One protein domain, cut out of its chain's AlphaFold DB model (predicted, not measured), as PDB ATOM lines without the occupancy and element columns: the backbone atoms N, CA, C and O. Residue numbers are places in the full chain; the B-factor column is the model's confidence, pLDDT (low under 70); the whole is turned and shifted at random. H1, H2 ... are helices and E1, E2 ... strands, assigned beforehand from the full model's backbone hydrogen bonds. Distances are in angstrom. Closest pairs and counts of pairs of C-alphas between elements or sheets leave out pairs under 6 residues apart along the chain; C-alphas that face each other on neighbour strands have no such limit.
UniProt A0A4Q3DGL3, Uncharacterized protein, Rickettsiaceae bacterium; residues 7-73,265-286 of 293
ATOM      1  N   CYS A   7     199.002 159.188  79.913       87.44
ATOM      2  CA  CYS A   7     198.553 160.438  80.494       87.44
ATOM      3  C   CYS A   7     197.258 160.232  81.285       87.44
ATOM      4  O   CYS A   7     196.502 159.291  81.046       87.44
ATOM      5  N   TYR A   8     196.973 161.156  82.194       85.69
ATOM      6  CA  TYR A   8     195.821 161.131  83.088       85.69
ATOM      7  C   TYR A   8     194.848 162.261  82.754       85.69
ATOM      8  O   TYR A   8     195.261 163.398  82.491       85.69
ATOM      9  N   LEU A   9     193.550 161.965  82.829       83.56
ATOM     10  CA  LEU A   9     192.475 162.951  82.735       83.56
ATOM     11  C   LEU A   9     191.696 163.069  84.046       83.56
ATOM     12  O   LEU A   9     191.485 162.091  84.760       83.56
ATOM     13  N   THR A  10     191.170 164.264  84.318       78.25
ATOM     14  CA  THR A  10     190.141 164.435  85.350       78.25
ATOM     15  C   THR A  10     188.802 163.878  84.861       78.25
ATOM     16  O   THR A  10     188.490 163.921  83.665       78.25
ATOM     17  N   LYS A  11     187.940 163.437  85.790       73.94
ATOM     18  CA  LYS A  11     186.555 163.030  85.474       73.94
ATOM     19  C   LYS A  11     185.793 164.116  84.705       73.94
ATOM     20  O   LYS A  11     185.013 163.809  83.807       73.94
ATOM     21  N   ASN A  12     186.029 165.383  85.049       73.94
ATOM     22  CA  ASN A  12     185.396 166.517  84.385       73.94
ATOM     23  C   ASN A  12     185.842 166.636  82.918       73.94
ATOM     24  O   ASN A  12     185.007 166.796  82.032       73.94
ATOM     25  N   ASN A  13     187.142 166.488  82.640       78.94
ATOM     26  CA  ASN A  13     187.653 166.556  81.270       78.94
ATOM     27  C   ASN A  13     187.169 165.379  80.415       78.94
ATOM     28  O   ASN A  13     186.806 165.585  79.261       78.94
ATOM     29  N   VAL A  14     187.053 164.180  80.989       80.06
ATOM     30  CA  VAL A  14     186.465 163.024  80.293       80.06
ATOM     31  C   VAL A  14     184.998 163.272  79.924       80.06
ATOM     32  O   VAL A  14     184.584 162.995  78.800       80.06
ATOM     33  N   LYS A  15     184.207 163.871  80.823       75.44
ATOM     34  CA  LYS A  15     182.802 164.217  80.540       75.44
ATOM     35  C   LYS A  15     182.642 165.209  79.384       75.44
ATOM     36  O   LYS A  15     181.593 165.192  78.748       75.44
ATOM     37  N   LYS A  16     183.657 166.027  79.071       76.56
ATOM     38  CA  LYS A  16     183.640 166.956  77.920       76.56
ATOM     39  C   LYS A  16     183.754 166.249  76.565       76.56
ATOM     40  O   LYS A  16     183.412 166.841  75.547       76.56
ATOM     41  N   ILE A  17     184.189 164.988  76.537       77.62
ATOM     42  CA  ILE A  17     184.264 164.179  75.311       77.62
ATOM     43  C   ILE A  17     182.854 163.725  74.891       77.62
ATOM     44  O   ILE A  17     182.519 163.721  73.710       77.62
ATOM     45  N   LEU A  18     181.996 163.420  75.872       72.69
ATOM     46  CA  LEU A  18     180.687 162.781  75.685       72.69
ATOM     47  C   LEU A  18     179.688 163.518  74.781       72.69
ATOM     48  O   LEU A  18     178.993 162.841  74.024       72.69
ATOM     49  N   PRO A  19     179.564 164.859  74.816       69.88
ATOM     50  CA  PRO A  19     178.606 165.566  73.969       69.88
ATOM     51  C   PRO A  19     178.930 165.499  72.471       69.88
ATOM     52  O   PRO A  19     178.060 165.803  71.661       69.88
ATOM     53  N   ASN A  20     180.154 165.102  72.109       75.06
ATOM     54  CA  ASN A  20     180.696 165.208  70.752       75.06
ATOM     55  C   ASN A  20     180.768 163.859  70.028       75.06
ATOM     56  O   ASN A  20     181.554 163.669  69.101       75.06
ATOM     57  N   ILE A  21     179.931 162.914  70.455       79.94
ATOM     58  CA  ILE A  21     179.722 161.656  69.747       79.94
ATOM     59  C   ILE A  21     178.937 161.939  68.466       79.94
ATOM     60  O   ILE A  21     177.890 162.593  68.483       79.94
ATOM     61  N   ASP A  22     179.392 161.382  67.350       82.00
ATOM     62  CA  ASP A  22     178.607 161.301  66.132       82.00
ATOM     63  C   ASP A  22     177.473 160.286  66.292       82.00
ATOM     64  O   ASP A  22     177.557 159.122  65.895       82.00
ATOM     65  N   TYR A  23     176.377 160.740  66.899       79.00
ATOM     66  CA  TYR A  23     175.215 159.904  67.185       79.00
ATOM     67  C   TYR A  23     174.582 159.279  65.936       79.00
ATOM     68  O   TYR A  23     173.844 158.304  66.084       79.00
ATOM     69  N   ASN A  24     174.838 159.808  64.736       78.38
ATOM     70  CA  ASN A  24     174.335 159.225  63.491       78.38
ATOM     71  C   ASN A  24     175.113 157.968  63.098       78.38
ATOM     72  O   ASN A  24     174.518 157.035  62.571       78.38
ATOM     73  N   ASN A  25     176.409 157.929  63.409       79.19
ATOM     74  CA  ASN A  25     177.306 156.830  63.059       79.19
ATOM     75  C   ASN A  25     177.522 155.840  64.212       79.19
ATOM     76  O   ASN A  25     177.945 154.708  63.984       79.19
ATOM     77  N   PHE A  26     177.196 156.227  65.449       81.69
ATOM     78  CA  PHE A  26     177.252 155.321  66.592       81.69
ATOM     79  C   PHE A  26     176.015 154.409  66.652       81.69
ATOM     80  O   PHE A  26     174.891 154.858  66.930       81.69
ATOM     81  N   PHE A  27     176.241 153.111  66.445       76.81
ATOM     82  CA  PHE A  27     175.252 152.047  66.594       76.81
ATOM     83  C   PHE A  27     175.754 151.014  67.598       76.81
ATOM     84  O   PHE A  27     176.847 150.478  67.455       76.81
ATOM     85  N   SER A  28     174.929 150.718  68.596       78.06
ATOM     86  CA  SER A  28     175.136 149.598  69.505       78.06
ATOM     87  C   SER A  28     173.779 148.984  69.827       78.06
ATOM     88  O   SER A  28     172.818 149.707  70.095       78.06
ATOM     89  N   SER A  29     173.700 147.656  69.753       79.44
ATOM     90  CA  SER A  29     172.554 146.866  70.221       79.44
ATOM     91  C   SER A  29     172.708 146.444  71.684       79.44
ATOM     92  O   SER A  29     171.891 145.681  72.195       79.44
ATOM     93  N   GLU A  30     173.777 146.889  72.347       88.75
ATOM     94  CA  GLU A  30     174.049 146.550  73.732       88.75
ATOM     95  C   GLU A  30     173.088 147.278  74.681       88.75
ATOM     96  O   GLU A  30     172.698 148.425  74.455       88.75
ATOM     97  N   GLN A  31     172.712 146.616  75.774       91.44
ATOM     98  CA  GLN A  31     171.991 147.273  76.855       91.44
ATOM     99  C   GLN A  31     172.940 148.160  77.664       91.44
ATOM    100  O   GLN A  31     174.070 147.783  77.965       91.44
ATOM    101  N   VAL A  32     172.453 149.324  78.097       94.38
ATOM    102  CA  VAL A  32     173.215 150.218  78.986       94.38
ATOM    103  C   VAL A  32     173.543 149.568  80.335       94.38
ATOM    104  O   VAL A  32     174.473 149.977  81.022       94.38
ATOM    105  N   TYR A  33     172.782 148.569  80.766       96.38
ATOM    106  CA  TYR A  33     173.001 147.927  82.052       96.38
ATOM    107  C   TYR A  33     172.435 146.510  82.064       96.38
ATOM    108  O   TYR A  33     171.620 146.168  81.212       96.38
ATOM    109  N   LYS A  34     172.826 145.706  83.064       94.06
ATOM    110  CA  LYS A  34     172.355 144.320  83.253       94.06
ATOM    111  C   LYS A  34     170.828 144.203  83.362       94.06
ATOM    112  O   LYS A  34     170.257 143.181  82.999       94.06
ATOM    113  N   THR A  35     170.175 145.250  83.870       91.88
ATOM    114  CA  THR A  35     168.713 145.360  83.932       91.88
ATOM    115  C   THR A  35     168.245 146.428  82.946       91.88
ATOM    116  O   THR A  35     168.810 147.524  82.964       91.88
ATOM    117  N   PRO A  36     167.186 146.182  82.152       90.88
ATOM    118  CA  PRO A  36     166.628 147.186  81.253       90.88
ATOM    119  C   PRO A  36     166.214 148.477  81.971       90.88
ATOM    120  O   PRO A  36     165.506 148.449  82.983       90.88
ATOM    121  N   ILE A  37     166.622 149.616  81.406       94.06
ATOM    122  CA  ILE A  37     166.305 150.960  81.899       94.06
ATOM    123  C   ILE A  37     165.481 151.687  80.835       94.06
ATOM    124  O   ILE A  37     166.007 152.132  79.822       94.06
ATOM    125  N   PHE A  38     164.172 151.810  81.056       90.94
ATOM    126  CA  PHE A  38     163.235 152.237  80.007       90.94
ATOM    127  C   PHE A  38     163.066 153.753  79.862       90.94
ATOM    128  O   PHE A  38     162.515 154.210  78.861       90.94
ATOM    129  N   PHE A  39     163.522 154.539  80.837       94.44
ATOM    130  CA  PHE A  39     163.327 155.991  80.851       94.44
ATOM    131  C   PHE A  39     164.444 156.779  80.153       94.44
ATOM    132  O   PHE A  39     164.366 158.007  80.065       94.44
ATOM    133  N   PHE A  40     165.493 156.125  79.649       95.31
ATOM    134  CA  PHE A  40     166.496 156.823  78.852       95.31
ATOM    135  C   PHE A  40     165.999 157.090  77.431       95.31
ATOM    136  O   PHE A  40     165.301 156.293  76.802       95.31
ATOM    137  N   SER A  41     166.350 158.268  76.925       93.38
ATOM    138  CA  SER A  41     166.273 158.563  75.499       93.38
ATOM    139  C   SER A  41     167.365 157.810  74.742       93.38
ATOM    140  O   SER A  41     168.430 157.523  75.286       93.38
ATOM    141  N   LYS A  42     167.161 157.613  73.434       90.69
ATOM    142  CA  LYS A  42     168.196 157.054  72.550       90.69
ATOM    143  C   LYS A  42     169.508 157.843  72.616       90.69
ATOM    144  O   LYS A  42     170.581 157.261  72.528       90.69
ATOM    145  N   LYS A  43     169.441 159.172  72.774       89.75
ATOM    146  CA  LYS A  43     170.636 160.018  72.902       89.75
ATOM    147  C   LYS A  43     171.396 159.713  74.195       89.75
ATOM    148  O   LYS A  43     172.618 159.612  74.168       89.75
ATOM    149  N   GLU A  44     170.690 159.549  75.312       92.25
ATOM    150  CA  GLU A  44     171.298 159.184  76.598       92.25
ATOM    151  C   GLU A  44     171.927 157.789  76.550       92.25
ATOM    152  O   GLU A  44     173.076 157.642  76.958       92.25
ATOM    153  N   GLU A  45     171.231 156.803  75.976       93.12
ATOM    154  CA  GLU A  45     171.759 155.445  75.779       93.12
ATOM    155  C   GLU A  45     173.034 155.457  74.930       93.12
ATOM    156  O   GLU A  45     174.067 154.944  75.354       93.12
ATOM    157  N   LYS A  46     173.006 156.124  73.767       91.12
ATOM    158  CA  LYS A  46     174.189 156.257  72.904       91.12
ATOM    159  C   LYS A  46     175.338 156.991  73.589       91.12
ATOM    160  O   LYS A  46     176.489 156.653  73.356       91.12
ATOM    161  N   THR A  47     175.046 157.977  74.437       90.88
ATOM    162  CA  THR A  47     176.085 158.696  75.194       90.88
ATOM    163  C   THR A  47     176.766 157.775  76.205       90.88
ATOM    164  O   THR A  47     177.988 157.780  76.312       90.88
ATOM    165  N   LEU A  48     175.984 156.968  76.930       93.50
ATOM    166  CA  LEU A  48     176.490 155.998  77.900       93.50
ATOM    167  C   LEU A  48     177.325 154.902  77.224       93.50
ATOM    168  O   LEU A  48     178.448 154.637  77.643       93.50
ATOM    169  N   LEU A  49     176.810 154.308  76.148       93.25
ATOM    170  CA  LEU A  49     177.511 153.254  75.412       93.25
ATOM    171  C   LEU A  49     178.733 153.791  74.660       93.25
ATOM    172  O   LEU A  49     179.764 153.130  74.621       93.25
ATOM    173  N   GLY A  50     178.653 155.005  74.114       91.44
ATOM    174  CA  GLY A  50     179.807 155.672  73.518       91.44
ATOM    175  C   GLY A  50     180.896 155.940  74.553       91.44
ATOM    176  O   GLY A  50     182.069 155.716  74.275       91.44
ATOM    177  N   PHE A  51     180.524 156.330  75.777       91.75
ATOM    178  CA  PHE A  51     181.495 156.455  76.860       91.75
ATOM    179  C   PHE A  51     182.176 155.126  77.183       91.75
ATOM    180  O   PHE A  51     183.394 155.076  77.327       91.75
ATOM    181  N   LYS A  52     181.394 154.050  77.281       93.44
ATOM    182  CA  LYS A  52     181.922 152.707  77.497       93.44
ATOM    183  C   LYS A  52     182.914 152.315  76.395       93.44
ATOM    184  O   LYS A  52     184.018 151.893  76.716       93.44
ATOM    185  N   GLU A  53     182.563 152.522  75.125       91.75
ATOM    186  CA  GLU A  53     183.452 152.238  73.988       91.75
ATOM    187  C   GLU A  53     184.738 153.071  74.046       91.75
ATOM    188  O   GLU A  53     185.820 152.537  73.829       91.75
ATOM    189  N   PHE A  54     184.648 154.352  74.413       91.25
ATOM    190  CA  PHE A  54     185.824 155.200  74.611       91.25
ATOM    191  C   PHE A  54     186.758 154.670  75.708       91.25
ATOM    192  O   PHE A  54     187.974 154.729  75.561       91.25
ATOM    193  N   LEU A  55     186.212 154.141  76.807       91.50
ATOM    194  CA  LEU A  55     187.026 153.580  77.888       91.50
ATOM    195  C   LEU A  55     187.701 152.257  77.503       91.50
ATOM    196  O   LEU A  55     188.784 151.984  78.013       91.50
ATOM    197  N   ILE A  56     187.068 151.449  76.645       91.56
ATOM    198  CA  ILE A  56     187.584 150.142  76.210       91.56
ATOM    199  C   ILE A  56     188.575 150.307  75.051       91.56
ATOM    200  O   ILE A  56     189.687 149.792  75.116       91.56
ATOM    201  N   ASN A  57     188.183 151.033  74.001       90.44
ATOM    202  CA  ASN A  57     188.938 151.200  72.759       90.44
ATOM    203  C   ASN A  57     188.992 152.684  72.349       90.44
ATOM    204  O   ASN A  57     188.377 153.079  71.348       90.44
ATOM    205  N   PRO A  58     189.743 153.533  73.071       89.00
ATOM    206  CA  PRO A  58     189.738 154.976  72.840       89.00
ATOM    207  C   PRO A  58     190.140 155.347  71.401       89.00
ATOM    208  O   PRO A  58     189.547 156.248  70.813       89.00
ATOM    209  N   GLN A  59     191.081 154.614  70.791       88.25
ATOM    210  CA  GLN A  59     191.547 154.858  69.418       88.25
ATOM    211  C   GLN A  59     190.453 154.590  68.367       88.25
ATOM    212  O   GLN A  59     190.229 155.393  67.457       88.25
ATOM    213  N   SER A  60     189.741 153.466  68.503       87.12
ATOM    214  CA  SER A  60     188.601 153.114  67.639       87.12
ATOM    215  C   SER A  60     187.475 154.131  67.805       87.12
ATOM    216  O   SER A  60     186.917 154.617  66.822       87.12
ATOM    217  N   PHE A  61     187.187 154.516  69.050       88.56
ATOM    218  CA  PHE A  61     186.165 155.506  69.343       88.56
ATOM    219  C   PHE A  61     186.456 156.854  68.675       88.56
ATOM    220  O   PHE A  61     185.576 157.415  68.023       88.56
ATOM    221  N   ILE A  62     187.687 157.355  68.795       86.00
ATOM    222  CA  ILE A  62     188.058 158.668  68.252       86.00
ATOM    223  C   ILE A  62     187.999 158.682  66.735       86.00
ATOM    224  O   ILE A  62     187.382 159.570  66.157       86.00
ATOM    225  N   SER A  63     188.578 157.669  66.097       85.12
ATOM    226  CA  SER A  63     188.617 157.592  64.636       85.12
ATOM    227  C   SER A  63     187.235 157.434  63.994       85.12
ATOM    228  O   SER A  63     187.035 157.886  62.870       85.12
ATOM    229  N   ARG A  64     186.277 156.794  64.680       83.38
ATOM    230  CA  ARG A  64     184.980 156.424  64.087       83.38
ATOM    231  C   ARG A  64     183.809 157.279  64.549       83.38
ATOM    232  O   ARG A  64     182.848 157.439  63.798       83.38
ATOM    233  N   PHE A  65     183.838 157.753  65.791       83.12
ATOM    234  CA  PHE A  65     182.649 158.281  66.461       83.12
ATOM    235  C   PHE A  65     182.858 159.641  67.116       83.12
ATOM    236  O   PHE A  65     181.879 160.212  67.587       83.12
ATOM    237  N   TYR A  66     184.076 160.174  67.171       81.31
ATOM    238  CA  TYR A  66     184.323 161.467  67.796       81.31
ATOM    239  C   TYR A  66     184.343 162.593  66.765       81.31
ATOM    240  O   TYR A  66     185.046 162.527  65.758       81.31
ATOM    241  N   LYS A  67     183.592 163.660  67.043       79.69
ATOM    242  CA  LYS A  67     183.715 164.933  66.334       79.69
ATOM    243  C   LYS A  67     184.622 165.847  67.157       79.69
ATOM    244  O   LYS A  67     184.268 166.141  68.300       79.69
ATOM    245  N   PRO A  68     185.773 166.290  66.619       69.62
ATOM    246  CA  PRO A  68     186.649 167.219  67.316       69.62
ATOM    247  C   PRO A  68     185.895 168.441  67.823       69.62
ATOM    248  O   PRO A  68     185.155 169.080  67.076       69.62
ATOM    249  N   VAL A  69     186.083 168.752  69.104       66.88
ATOM    250  CA  VAL A  69     185.573 169.993  69.681       66.88
ATOM    251  C   VAL A  69     186.435 171.136  69.181       66.88
ATOM    252  O   VAL A  69     187.643 171.175  69.445       66.88
ATOM    253  N   ASP A  70     185.798 172.087  68.506       64.62
ATOM    254  CA  ASP A  70     186.389 173.405  68.360       64.62
ATOM    255  C   ASP A  70     186.186 174.171  69.670       64.62
ATOM    256  O   ASP A  70     185.062 174.423  70.110       64.62
ATOM    257  N   PHE A  71     187.292 174.478  70.343       66.12
ATOM    258  CA  PHE A  71     187.280 175.299  71.547       66.12
ATOM    259  C   PHE A  71     187.370 176.766  71.116       66.12
ATOM    260  O   PHE A  71     188.403 177.409  71.301       66.12
ATOM    261  N   THR A  72     186.303 177.271  70.492       66.12
ATOM    262  CA  THR A  72     186.198 178.677  70.087       66.12
ATOM    263  C   THR A  72     186.051 179.574  71.320       66.12
ATOM    264  O   THR A  72     185.347 179.238  72.277       66.12
ATOM    265  N   ASP A  73     186.724 180.724  71.311       72.38
ATOM    266  CA  ASP A  73     186.629 181.730  72.369       72.38
ATOM    267  C   ASP A  73     185.299 182.486  72.259       72.38
ATOM    268  O   ASP A  73     184.997 183.074  71.221       72.38
ATOM    269  N   LEU A 265     191.563 156.363  84.451       86.56
ATOM    270  CA  LEU A 265     191.415 157.299  83.325       86.56
ATOM    271  C   LEU A 265     192.752 157.580  82.619       86.56
ATOM    272  O   LEU A 265     193.109 158.736  82.369       86.56
ATOM    273  N   LYS A 266     193.493 156.503  82.338       86.75
ATOM    274  CA  LYS A 266     194.775 156.542  81.630       86.75
ATOM    275  C   LYS A 266     194.544 156.424  80.127       86.75
ATOM    276  O   LYS A 266     193.819 155.531  79.697       86.75
ATOM    277  N   PHE A 267     195.175 157.297  79.350       87.88
ATOM    278  CA  PHE A 267     195.086 157.328  77.887       87.88
ATOM    279  C   PHE A 267     196.441 157.698  77.282       87.88
ATOM    280  O   PHE A 267     197.272 158.304  77.952       87.88
ATOM    281  N   GLU A 268     196.674 157.370  76.016       86.75
ATOM    282  CA  GLU A 268     197.874 157.818  75.300       86.75
ATOM    283  C   GLU A 268     197.823 159.329  75.026       86.75
ATOM    284  O   GLU A 268     196.783 159.857  74.635       86.75
ATOM    285  N   GLY A 269     198.941 160.040  75.214       83.50
ATOM    286  CA  GLY A 269     198.995 161.495  74.997       83.50
ATOM    287  C   GLY A 269     198.622 161.920  73.571       83.50
ATOM    288  O   GLY A 269     197.805 162.822  73.397       83.50
ATOM    289  N   SER A 270     199.125 161.204  72.562       85.62
ATOM    290  CA  SER A 270     198.827 161.437  71.135       85.62
ATOM    291  C   SER A 270     197.330 161.354  70.818       85.62
ATOM    292  O   SER A 270     196.806 162.079  69.971       85.62
ATOM    293  N   LEU A 271     196.617 160.485  71.527       86.50
ATOM    294  CA  LEU A 271     195.180 160.311  71.405       86.50
ATOM    295  C   LEU A 271     194.421 161.496  72.016       86.50
ATOM    296  O   LEU A 271     193.435 161.971  71.455       86.50
ATOM    297  N   LEU A 272     194.898 162.017  73.146       86.19
ATOM    298  CA  LEU A 272     194.324 163.206  73.779       86.19
ATOM    299  C   LEU A 272     194.558 164.464  72.933       86.19
ATOM    300  O   LEU A 272     193.691 165.332  72.853       86.19
ATOM    301  N   GLU A 273     195.688 164.546  72.239       84.25
ATOM    302  CA  GLU A 273     195.964 165.623  71.286       84.25
ATOM    303  C   GLU A 273     195.003 165.602  70.090       84.25
ATOM    304  O   GLU A 273     194.515 166.660  69.694       84.25
ATOM    305  N   GLN A 274     194.621 164.419  69.585       82.75
ATOM    306  CA  GLN A 274     193.564 164.282  68.564       82.75
ATOM    307  C   GLN A 274     192.190 164.748  69.070       82.75
ATOM    308  O   GLN A 274     191.385 165.271  68.301       82.75
ATOM    309  N   LEU A 275     191.934 164.620  70.378       80.44
ATOM    310  CA  LEU A 275     190.757 165.194  71.039       80.44
ATOM    311  C   LEU A 275     190.865 166.716  71.258       80.44
ATOM    312  O   LEU A 275     189.976 167.314  71.867       80.44
ATOM    313  N   ASN A 276     191.948 167.345  70.792       80.94
ATOM    314  CA  ASN A 276     192.263 168.757  70.981       80.94
ATOM    315  C   ASN A 276     192.497 169.134  72.462       80.94
ATOM    316  O   ASN A 276     192.221 170.260  72.884       80.94
ATOM    317  N   PHE A 277     193.001 168.193  73.269       84.31
ATOM    318  CA  PHE A 277     193.459 168.446  74.638       84.31
ATOM    319  C   PHE A 277     194.890 168.995  74.605       84.31
ATOM    320  O   PHE A 277     195.616 168.819  73.630       84.31
ATOM    321  N   LYS A 278     195.316 169.663  75.681       83.69
ATOM    322  CA  LYS A 278     196.689 170.182  75.812       83.69
ATOM    323  C   LYS A 278     197.440 169.540  76.979       83.69
ATOM    324  O   LYS A 278     196.810 169.187  77.977       83.69
ATOM    325  N   PRO A 279     198.775 169.458  76.938       83.94
ATOM    326  CA  PRO A 279     199.544 169.046  78.103       83.94
ATOM    327  C   PRO A 279     199.372 170.045  79.256       83.94
ATOM    328  O   PRO A 279     199.342 171.267  79.076       83.94
ATOM    329  N   CYS A 280     199.253 169.536  80.480       82.94
ATOM    330  CA  CYS A 280     199.179 170.363  81.678       82.94
ATOM    331  C   CYS A 280     200.514 171.075  81.914       82.94
ATOM    332  O   CYS A 280     201.531 170.441  82.200       82.94
ATOM    333  N   SER A 281     200.499 172.410  81.916       78.25
ATOM    334  CA  SER A 281     201.720 173.211  82.081       78.25
ATOM    335  C   SER A 281     202.425 173.036  83.430       78.25
ATOM    336  O   SER A 281     203.582 173.409  83.551       78.25
ATOM    337  N   SER A 282     201.787 172.438  84.443       79.75
ATOM    338  CA  SER A 282     202.450 172.176  85.728       79.75
ATOM    339  C   SER A 282     203.297 170.905  85.738       79.75
ATOM    340  O   SER A 282     204.324 170.893  86.409       79.75
ATOM    341  N   CYS A 283     202.851 169.829  85.083       81.00
ATOM    342  CA  CYS A 283     203.579 168.553  85.075       81.00
ATOM    343  C   CYS A 283     204.378 168.338  83.786       81.00
ATOM    344  O   CYS A 283     205.380 167.640  83.832       81.00
ATOM    345  N   TYR A 284     203.988 168.974  82.677       77.56
ATOM    346  CA  TYR A 284     204.777 168.995  81.441       77.56
ATOM    347  C   TYR A 284     205.726 170.196  81.366       77.56
ATOM    348  O   TYR A 284     206.791 170.090  80.776       77.56
ATOM    349  N   GLY A 285     205.409 171.323  82.017       59.47
ATOM    350  CA  GLY A 285     206.295 172.499  82.028       59.47
ATOM    351  C   GLY A 285     207.571 172.327  82.857       59.47
ATOM    352  O   GLY A 285     208.494 173.116  82.707       59.47
ATOM    353  N   LYS A 286     207.661 171.288  83.701       48.84
ATOM    354  CA  LYS A 286     208.903 170.920  84.407       48.84
ATOM    355  C   LYS A 286     209.917 170.172  83.524       48.84
ATOM    356  O   LYS A 286     211.014 169.912  83.994       48.84
TER     357      LYS A 286
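What this domain is: This is residues 7 to 73 and 265 to 286 of the 293 residues of an uncharacterized protein of Rickettsiaceae bacterium (UniProt A0A4Q3DGL3). What does one see first? Along an elongated body, the long helix H2 runs inward from one end and the shorter H3 folds back on it as a helical hairpin, with H4 side by side with H3 beyond it. From the first printed residues, past the small H1, which touches no helix, the chain swings through the long link 16 to 41 out to the far end at Phe 38 and into H2; at the opposite end residues 281 to 286 stick out as a tail. What is it made of? The printed part has 89 residues with four named helices and one named strand, in the order H1, H2, H3, E1, H4; the class is mostly helix, though under half of the residues are in named elements. How large is it? It is only just compact, close to loose, with a radius of gyration of the C-alphas of 14.5 A and spans of 49 by 26 by 23 A.

How they stand to each other: Where do the first residues lie? Residues 7 to 8 form a short antiparallel pairing with residues 266 to 267 of E1, residues 266 to 268, which pairs with no named strand. H1, residues 11 to 15, is apart from E1. How does H2, residues 42 to 56, meet H3, residues 58 to 65? This hairpin has a shallow tilt of 34.8 degrees, only just short of steep, opposite ways. H2 touches H3 with residues 50 to 54 alone, and the closest C-alphas, of Phe 54 and Phe 61, are 5.3 A apart. What does H4, residues 269 to 274, touch? It touches H3, the same way at a shallow tilt of 7 degrees, with the closest C-alphas, of Gln 59 and Leu 271, 6.8 A apart. Are the helix backbones whole? In H1, H2, H3 and H4 every O i to N i+4 pair is within hydrogen-bond range.

Where its parts are: Where does the first helix begin? C-alpha 11 of H1 is at (186.555, 163.030, 85.474), and H1 is 6.3 A long from first to last C-alpha. How long are the others? H2 measures 20.9 A, starting from C-alpha 42 at (168.196, 157.054, 72.550), and H3 measures 10.1 A. E1 measures 7.2 A and H4 8.9 A, ending with C-alpha 274 at (193.564, 164.282, 68.564).

The domain as a whole: How far does it reach? The two C-alphas farthest apart, of Phe 38 and Lys 286, are 49.5 A apart. Where is the cut? Residues 74 to 264 are not printed, and C-alphas 73 and 265 are 27.2 A apart across it. Which links are long, and where is confidence low? The link from H1 to H2 is long; pLDDT is under 70 at residue 19, residues 68 to 72 and residues 285 to 286.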